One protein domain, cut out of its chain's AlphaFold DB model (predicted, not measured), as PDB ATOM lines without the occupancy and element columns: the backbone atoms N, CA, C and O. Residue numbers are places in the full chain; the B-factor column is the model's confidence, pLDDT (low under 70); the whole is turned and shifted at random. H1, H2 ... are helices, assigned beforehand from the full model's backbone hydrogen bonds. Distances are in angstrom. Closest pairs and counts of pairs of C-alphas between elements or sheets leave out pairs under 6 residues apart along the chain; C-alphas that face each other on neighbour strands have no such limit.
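This is residues 175 to 239 of the 239 residues of an uncharacterized protein of Kordia periserrulae (UniProt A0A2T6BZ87). A small, compact head of short helices, H1, H2 and H3, takes in the first part of one long helix, H4, whose far part, residues 230 to 238, sticks out as an arm with Ser 239 at its tip. H2 runs beside the start of H4, and H3 stands about perpendicular to H4. The printed part has 65 residues with four named helices in the order H1, H2, H3, H4 and no named strand; its class is all helix. It is only just compact, close to loose, with a radius of gyration of the C-alphas of 12.6 A, and it is elongated, spanning 41 by 25 by 17 A.

The longest helix, H4, residues 218 to 238, touches H2, residues 189 to 198, with its residues 218 to 225 alone. The closest C-alphas of these two helices, those of Asn 191 and Thr 218, are 7.0 A apart, and they run the same way at a shallow tilt of 22 degrees. H3, residues 202 to 211, is close to H4 but not clearly touching, with the C-alphas of Ile 205 and Leu 221 closest at 7.3 A, and about perpendicular to it at 88 degrees. H1, residues 175 to 181, only just touches H3, with 3 pairs of C-alphas within 8 A, the closest being Ile 179 and Ala 202 at 5.4 A. H1 and H4 are apart. In H1, H2, H3 and H4 every O i to N i+4 pair is within hydrogen-bond range.

H4 is 30.8 A from first to last C-alpha, from C-alpha 218 at (31.509, 43.970, 1.189) to C-alpha 238 at (28.082, 33.340, 29.893). H2 and H3 are 14.2 A each, and H1, 10.1 A, begins at C-alpha 175 at (41.120, 33.262, -2.835).

The C-alphas farthest apart, those of Asp 186 and Ser 239, are 41.7 A from each other. Without residues 230 to 239, which stand free, the body spans 23 by 21 by 16 A. The printed part has no cut; the link from H2 to H3 is tight and the other two are short. The mean pLDDT of the printed part is 93.4, and residue 239 is under 70.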
ATOM      1  N   PHE A 175      42.087  32.679  -3.765       97.62
ATOM      2  CA  PHE A 175      41.120  33.262  -2.835       97.62
ATOM      3  C   PHE A 175      40.451  34.501  -3.435       97.62
ATOM      4  O   PHE A 175      39.245  34.669  -3.314       97.62
ATOM      5  N   ILE A 176      41.214  35.373  -4.094       97.75
ATOM      6  CA  ILE A 176      40.660  36.582  -4.713       97.75
ATOM      7  C   ILE A 176      39.739  36.201  -5.883       97.75
ATOM      8  O   ILE A 176      38.628  36.722  -5.960       97.75
ATOM      9  N   ASN A 177      40.143  35.249  -6.730       97.69
ATOM     10  CA  ASN A 177      39.333  34.736  -7.840       97.69
ATOM     11  C   ASN A 177      38.001  34.137  -7.366       97.69
ATOM     12  O   ASN A 177      36.952  34.445  -7.933       97.69
ATOM     13  N   GLU A 178      38.021  33.320  -6.310       98.06
ATOM     14  CA  GLU A 178      36.806  32.746  -5.725       98.06
ATOM     15  C   GLU A 178      35.833  33.845  -5.278       98.06
ATOM     16  O   GLU A 178      34.636  33.769  -5.554       98.06
ATOM     17  N   ILE A 179      36.337  34.904  -4.638       98.06
ATOM     18  CA  ILE A 179      35.512  36.035  -4.196       98.06
ATOM     19  C   ILE A 179      34.972  36.823  -5.394       98.06
ATOM     20  O   ILE A 179      33.783  37.143  -5.416       98.06
ATOM     21  N   LYS A 180      35.801  37.095  -6.409       97.19
ATOM     22  CA  LYS A 180      35.371  37.784  -7.635       97.19
ATOM     23  C   LYS A 180      34.260  37.023  -8.354       97.19
ATOM     24  O   LYS A 180      33.240  37.628  -8.674       97.19
ATOM     25  N   SER A 181      34.372  35.694  -8.443       97.06
ATOM     26  CA  SER A 181      33.366  34.819  -9.070       97.06
ATOM     27  C   SER A 181      31.969  34.888  -8.433       97.06
ATOM     28  O   SER A 181      30.978  34.521  -9.060       97.06
ATOM     29  N   LEU A 182      31.864  35.405  -7.202       97.19
ATOM     30  CA  LEU A 182      30.597  35.655  -6.507       97.19
ATOM     31  C   LEU A 182      30.001  37.046  -6.793       97.19
ATOM     32  O   LEU A 182      29.060  37.459  -6.111       97.19
ATOM     33  N   GLY A 183      30.541  37.771  -7.778       95.81
ATOM     34  CA  GLY A 183      30.081  39.097  -8.198       95.81
ATOM     35  C   GLY A 183      30.806  40.268  -7.528       95.81
ATOM     36  O   GLY A 183      30.273  41.375  -7.508       95.81
ATOM     37  N   TYR A 184      32.000  40.045  -6.968       97.00
ATOM     38  CA  TYR A 184      32.810  41.073  -6.292       97.00
ATOM     39  C   TYR A 184      34.058  41.451  -7.107       97.00
ATOM     40  O   TYR A 184      35.163  41.484  -6.569       97.00
ATOM     41  N   GLU A 185      33.893  41.718  -8.403       94.06
ATOM     42  CA  GLU A 185      34.995  41.942  -9.358       94.06
ATOM     43  C   GLU A 185      35.960  43.071  -8.948       94.06
ATOM     44  O   GLU A 185      37.183  42.909  -9.015       94.06
ATOM     45  N   ASP A 186      35.411  44.173  -8.425       91.69
ATOM     46  CA  ASP A 186      36.150  45.379  -8.022       91.69
ATOM     47  C   ASP A 186      36.471  45.416  -6.516       91.69
ATOM     48  O   ASP A 186      36.556  46.480  -5.890       91.69
ATOM     49  N   ILE A 187      36.599  44.251  -5.874       95.06
ATOM     50  CA  ILE A 187      36.920  44.197  -4.449       95.06
ATOM     51  C   ILE A 187      38.294  44.828  -4.168       95.06
ATOM     52  O   ILE A 187      39.330  44.405  -4.676       95.06
ATOM     53  N   SER A 188      38.307  45.850  -3.308       93.81
ATOM     54  CA  SER A 188      39.539  46.532  -2.908       93.81
ATOM     55  C   SER A 188      40.474  45.616  -2.115       93.81
ATOM     56  O   SER A 188      40.027  44.777  -1.327       93.81
ATOM     57  N   MET A 189      41.785  45.864  -2.214       92.94
ATOM     58  CA  MET A 189      42.792  45.125  -1.443       92.94
ATOM     59  C   MET A 189      42.523  45.166   0.070       92.94
ATOM     60  O   MET A 189      42.604  44.155   0.766       92.94
ATOM     61  N   SER A 190      42.073  46.317   0.578       92.00
ATOM     62  CA  SER A 190      41.661  46.476   1.975       92.00
ATOM     63  C   SER A 190      40.513  45.542   2.388       92.00
ATOM     64  O   SER A 190      40.534  45.007   3.498       92.00
ATOM     65  N   ASN A 191      39.536  45.307   1.507       95.50
ATOM     66  CA  ASN A 191      38.425  44.392   1.765       95.50
ATOM     67  C   ASN A 191      38.858  42.927   1.634       95.50
ATOM     68  O   ASN A 191      38.438  42.121   2.459       95.50
ATOM     69  N   ILE A 192      39.739  42.591   0.684       96.06
ATOM     70  CA  ILE A 192      40.338  41.247   0.562       96.06
ATOM     71  C   ILE A 192      41.056  40.865   1.865       96.06
ATOM     72  O   ILE A 192      40.797  39.803   2.439       96.06
ATOM     73  N   ILE A 193      41.915  41.756   2.375       91.56
ATOM     74  CA  ILE A 193      42.643  41.556   3.637       91.56
ATOM     75  C   ILE A 193      41.662  41.386   4.802       91.56
ATOM     76  O   ILE A 193      41.829  40.484   5.631       91.56
ATOM     77  N   ALA A 194      40.631  42.236   4.874       92.38
ATOM     78  CA  ALA A 194      39.612  42.152   5.916       92.38
ATOM     79  C   ALA A 194      38.855  40.818   5.856       92.38
ATOM     80  O   ALA A 194      38.663  40.179   6.891       92.38
ATOM     81  N   PHE A 195      38.475  40.378   4.656       95.94
ATOM     82  CA  PHE A 195      37.773  39.122   4.451       95.94
ATOM     83  C   PHE A 195      38.609  37.941   4.943       95.94
ATOM     84  O   PHE A 195      38.161  37.200   5.823       95.94
ATOM     85  N   LYS A 196      39.860  37.832   4.481       93.31
ATOM     86  CA  LYS A 196      40.771  36.756   4.892       93.31
ATOM     87  C   LYS A 196      41.005  36.751   6.404       93.31
ATOM     88  O   LYS A 196      40.845  35.716   7.047       93.31
ATOM     89  N   SER A 197      41.293  37.917   6.988       89.81
ATOM     90  CA  SER A 197      41.561  38.070   8.430       89.81
ATOM     91  C   SER A 197      40.374  37.685   9.314       89.81
ATOM     92  O   SER A 197      40.549  37.295  10.466       89.81
ATOM     93  N   MET A 198      39.156  37.831   8.794       92.31
ATOM     94  CA  MET A 198      37.926  37.536   9.520       92.31
ATOM     95  C   MET A 198      37.366  36.142   9.212       92.31
ATOM     96  O   MET A 198      36.348  35.774   9.799       92.31
ATOM     97  N   GLY A 199      37.987  35.374   8.311       94.12
ATOM     98  CA  GLY A 199      37.440  34.103   7.826       94.12
ATOM     99  C   GLY A 199      36.130  34.292   7.055       94.12
ATOM    100  O   GLY A 199      35.160  33.568   7.284       94.12
ATOM    101  N   ILE A 200      36.056  35.345   6.240       97.19
ATOM    102  CA  ILE A 200      35.028  35.547   5.218       97.19
ATOM    103  C   ILE A 200      35.610  34.958   3.932       97.19
ATOM    104  O   ILE A 200      36.506  35.543   3.329       97.19
ATOM    105  N   ASP A 201      35.143  33.775   3.560       97.38
ATOM    106  CA  ASP A 201      35.528  33.067   2.342       97.38
ATOM    107  C   ASP A 201      34.338  32.949   1.382       97.38
ATOM    108  O   ASP A 201      33.214  33.347   1.706       97.38
ATOM    109  N   ALA A 202      34.581  32.418   0.183       97.88
ATOM    110  CA  ALA A 202      33.556  32.288  -0.844       97.88
ATOM    111  C   ALA A 202      32.348  31.460  -0.373       97.88
ATOM    112  O   ALA A 202      31.197  31.825  -0.626       97.88
ATOM    113  N   LYS A 203      32.594  30.393   0.396       98.12
ATOM    114  CA  LYS A 203      31.530  29.576   0.988       98.12
ATOM    115  C   LYS A 203      30.652  30.407   1.925       98.12
ATOM    116  O   LYS A 203      29.434  30.432   1.759       98.12
ATOM    117  N   TRP A 204      31.260  31.122   2.869       98.12
ATOM    118  CA  TRP A 204      30.533  31.947   3.827       98.12
ATOM    119  C   TRP A 204      29.760  33.078   3.139       98.12
ATOM    120  O   TRP A 204      28.626  33.363   3.515       98.12
ATOM    121  N   ILE A 205      30.338  33.709   2.113       98.44
ATOM    122  CA  ILE A 205      29.646  34.742   1.329       98.44
ATOM    123  C   ILE A 205      28.415  34.166   0.629       98.44
ATOM    124  O   ILE A 205      27.346  34.767   0.707       98.44
ATOM    125  N   SER A 206      28.548  33.006  -0.017       98.06
ATOM    126  CA  SER A 206      27.431  32.330  -0.683       98.06
ATOM    127  C   SER A 206      26.300  32.006   0.300       98.06
ATOM    128  O   SER A 206      25.135  32.312   0.036       98.06
ATOM    129  N   GLU A 207      26.643  31.488   1.486       97.94
ATOM    130  CA  GLU A 207      25.684  31.237   2.568       97.94
ATOM    131  C   GLU A 207      24.955  32.521   2.994       97.94
ATOM    132  O   GLU A 207      23.727  32.530   3.073       97.94
ATOM    133  N   MET A 208      25.676  33.626   3.220       97.69
ATOM    134  CA  MET A 208      25.055  34.887   3.650       97.69
ATOM    135  C   MET A 208      24.214  35.538   2.550       97.69
ATOM    136  O   MET A 208      23.137  36.056   2.841       97.69
ATOM    137  N   ASN A 209      24.662  35.492   1.294       97.31
ATOM    138  CA  ASN A 209      23.885  35.993   0.162       97.31
ATOM    139  C   ASN A 209      22.557  35.230   0.031       97.31
ATOM    140  O   ASN A 209      21.506  35.839  -0.179       97.31
ATOM    141  N   LYS A 210      22.587  33.904   0.224       97.56
ATOM    142  CA  LYS A 210      21.388  33.059   0.238       97.56
ATOM    143  C   LYS A 210      20.476  33.370   1.428       97.56
ATOM    144  O   LYS A 210      19.277  33.530   1.228       97.56
ATOM    145  N   GLU A 211      21.025  33.495   2.640       96.56
ATOM    146  CA  GLU A 211      20.261  33.870   3.847       96.56
ATOM    147  C   GLU A 211      19.538  35.216   3.680       96.56
ATOM    148  O   GLU A 211      18.422  35.381   4.163       96.56
ATOM    149  N   GLN A 212      20.173  36.181   3.009       96.19
ATOM    150  CA  GLN A 212      19.624  37.524   2.807       96.19
ATOM    151  C   GLN A 212      18.825  37.670   1.505       96.19
ATOM    152  O   GLN A 212      18.287  38.746   1.245       96.19
ATOM    153  N   ASN A 213      18.756  36.611   0.691       96.50
ATOM    154  CA  ASN A 213      18.123  36.595  -0.628       96.50
ATOM    155  C   ASN A 213      18.568  37.763  -1.539       96.50
ATOM    156  O   ASN A 213      17.765  38.345  -2.267       96.50
ATOM    157  N   LYS A 214      19.849  38.149  -1.451       96.44
ATOM    158  CA  LYS A 214      20.475  39.208  -2.260       96.44
ATOM    159  C   LYS A 214      21.998  39.102  -2.213       96.44
ATOM    160  O   LYS A 214      22.556  38.586  -1.247       96.44
ATOM    161  N   THR A 215      22.681  39.682  -3.197       96.50
ATOM    162  CA  THR A 215      24.131  39.915  -3.112       96.50
ATOM    163  C   THR A 215      24.410  41.048  -2.128       96.50
ATOM    164  O   THR A 215      23.957  42.178  -2.320       96.50
ATOM    165  N   LEU A 216      25.134  40.747  -1.054       97.69
ATOM    166  CA  LEU A 216      25.507  41.720  -0.030       97.69
ATOM    167  C   LEU A 216      26.698  42.570  -0.481       97.69
ATOM    168  O   LEU A 216      27.583  42.110  -1.189       97.69
ATOM    169  N   ARG A 217      26.775  43.820  -0.029       97.31
ATOM    170  CA  ARG A 217      27.988  44.630  -0.195       97.31
ATOM    171  C   ARG A 217      29.094  44.109   0.722       97.31
ATOM    172  O   ARG A 217      28.830  43.564   1.795       97.31
ATOM    173  N   THR A 218      30.352  44.364   0.362       97.06
ATOM    174  CA  THR A 218      31.509  43.970   1.189       97.06
ATOM    175  C   THR A 218      31.424  44.517   2.617       97.06
ATOM    176  O   THR A 218      31.746  43.815   3.577       97.06
ATOM    177  N   SER A 219      30.916  45.741   2.783       96.31
ATOM    178  CA  SER A 219      30.678  46.355   4.091       96.31
ATOM    179  C   SER A 219      29.608  45.624   4.908       96.31
ATOM    180  O   SER A 219      29.803  45.425   6.108       96.31
ATOM    181  N   GLU A 220      28.521  45.171   4.278       97.12
ATOM    182  CA  GLU A 220      27.465  44.384   4.928       97.12
ATOM    183  C   GLU A 220      28.012  43.032   5.406       97.12
ATOM    184  O   GLU A 220      27.824  42.671   6.567       97.12
ATOM    185  N   LEU A 221      28.778  42.328   4.564       98.00
ATOM    186  CA  LEU A 221      29.445  41.069   4.927       98.00
ATOM    187  C   LEU A 221      30.377  41.238   6.137       98.00
ATOM    188  O   LEU A 221      30.317  40.461   7.096       98.00
ATOM    189  N   ILE A 222      31.202  42.290   6.140       95.94
ATOM    190  CA  ILE A 222      32.098  42.602   7.264       95.94
ATOM    191  C   ILE A 222      31.293  42.877   8.539       95.94
ATOM    192  O   ILE A 222      31.632  42.356   9.607       95.94
ATOM    193  N   MET A 223      30.229  43.679   8.460       95.12
ATOM    194  CA  MET A 223      29.382  43.981   9.618       95.12
ATOM    195  C   MET A 223      28.691  42.725  10.163       95.12
ATOM    196  O   MET A 223      28.724  42.492  11.376       95.12
ATOM    197  N   LEU A 224      28.149  41.876   9.286       95.50
ATOM    198  CA  LEU A 224      27.518  40.611   9.661       95.50
ATOM    199  C   LEU A 224      28.507  39.684  10.372       95.50
ATOM    200  O   LEU A 224      28.213  39.184  11.463       95.50
ATOM    201  N   LYS A 225      29.712  39.500   9.818       95.19
ATOM    202  CA  LYS A 225      30.738  38.653  10.439       95.19
ATOM    203  C   LYS A 225      31.165  39.193  11.806       95.19
ATOM    204  O   LYS A 225      31.231  38.418  12.762       95.19
ATOM    205  N   LYS A 226      31.375  40.513  11.941       91.88
ATOM    206  CA  LYS A 226      31.655  41.160  13.241       91.88
ATOM    207  C   LYS A 226      30.546  40.882  14.260       91.88
ATOM    208  O   LYS A 226      30.844  40.518  15.398       91.88
ATOM    209  N   GLY A 227      29.283  41.014  13.852       91.38
ATOM    210  CA  GLY A 227      28.122  40.712  14.690       91.38
ATOM    211  C   GLY A 227      28.102  39.257  15.168       91.38
ATOM    212  O   GLY A 227      27.983  39.007  16.372       91.38
ATOM    213  N   LYS A 228      28.304  38.294  14.252       89.62
ATOM    214  CA  LYS A 228      28.350  36.857  14.583       89.62
ATOM    215  C   LYS A 228      29.516  36.529  15.537       89.62
ATOM    216  O   LYS A 228      29.309  35.809  16.515       89.62
ATOM    217  N   ILE A 229      30.704  37.117  15.334       86.75
ATOM    218  CA  ILE A 229      31.856  36.970  16.249       86.75
ATOM    219  C   ILE A 229      31.519  37.500  17.650       86.75
ATOM    220  O   ILE A 229      31.708  36.788  18.637       86.75
ATOM    221  N   LYS A 230      30.967  38.718  17.749       85.94
ATOM    222  CA  LYS A 230      30.587  39.328  19.034       85.94
ATOM    223  C   LYS A 230      29.557  38.480  19.787       85.94
ATOM    224  O   LYS A 230      29.683  38.303  20.998       85.94
ATOM    225  N   SER A 231      28.565  37.938  19.078       87.19
ATOM    226  CA  SER A 231      27.556  37.048  19.664       87.19
ATOM    227  C   SER A 231      28.189  35.774  20.237       87.19
ATOM    228  O   SER A 231      27.971  35.448  21.405       87.19
ATOM    229  N   LYS A 232      29.069  35.117  19.464       84.31
ATOM    230  CA  LYS A 232      29.794  33.912  19.900       84.31
ATOM    231  C   LYS A 232      30.665  34.173  21.133       84.31
ATOM    232  O   LYS A 232      30.678  33.360  22.054       84.31
ATOM    233  N   MET A 233      31.351  35.317  21.182       81.12
ATOM    234  CA  MET A 233      32.130  35.721  22.358       81.12
ATOM    235  C   MET A 233      31.242  35.925  23.590       81.12
ATOM    236  O   MET A 233      31.554  35.400  24.654       81.12
ATOM    237  N   LYS A 234      30.111  36.631  23.449       85.75
ATOM    238  CA  LYS A 234      29.166  36.858  24.554       85.75
ATOM    239  C   LYS A 234      28.577  35.550  25.087       85.75
ATOM    240  O   LYS A 234      28.405  35.431  26.294       85.75
ATOM    241  N   ALA A 235      28.275  34.588  24.212       84.50
ATOM    242  CA  ALA A 235      27.802  33.267  24.621       84.50
ATOM    243  C   ALA A 235      28.865  32.520  25.445       84.50
ATOM    244  O   ALA A 235      28.557  32.052  26.533       84.50
ATOM    245  N   LYS A 236      30.126  32.512  24.984       82.12
ATOM    246  CA  LYS A 236      31.247  31.869  25.690       82.12
ATOM    247  C   LYS A 236      31.578  32.515  27.042       82.12
ATOM    248  O   LYS A 236      32.099  31.848  27.917       82.12
ATOM    249  N   MET A 237      31.310  33.810  27.216       81.38
ATOM    250  CA  MET A 237      31.492  34.490  28.510       81.38
ATOM    251  C   MET A 237      30.382  34.187  29.521       81.38
ATOM    252  O   MET A 237      30.537  34.492  30.698       81.38
ATOM    253  N   LYS A 238      29.236  33.681  29.052       76.06
ATOM    254  CA  LYS A 238      28.082  33.340  29.893       76.06
ATOM    255  C   LYS A 238      28.018  31.853  30.258       76.06
ATOM    256  O   LYS A 238      27.199  31.507  31.101       76.06
ATOM    257  N   SER A 239      28.812  31.011  29.594       62.69
ATOM    258  CA  SER A 239      29.005  29.584  29.882       62.69
ATOM    259  C   SER A 239      30.202  29.379  30.794       62.69
ATOM    260  O   SER A 239      30.081  28.582  31.741       62.69
TER     261      SER A 239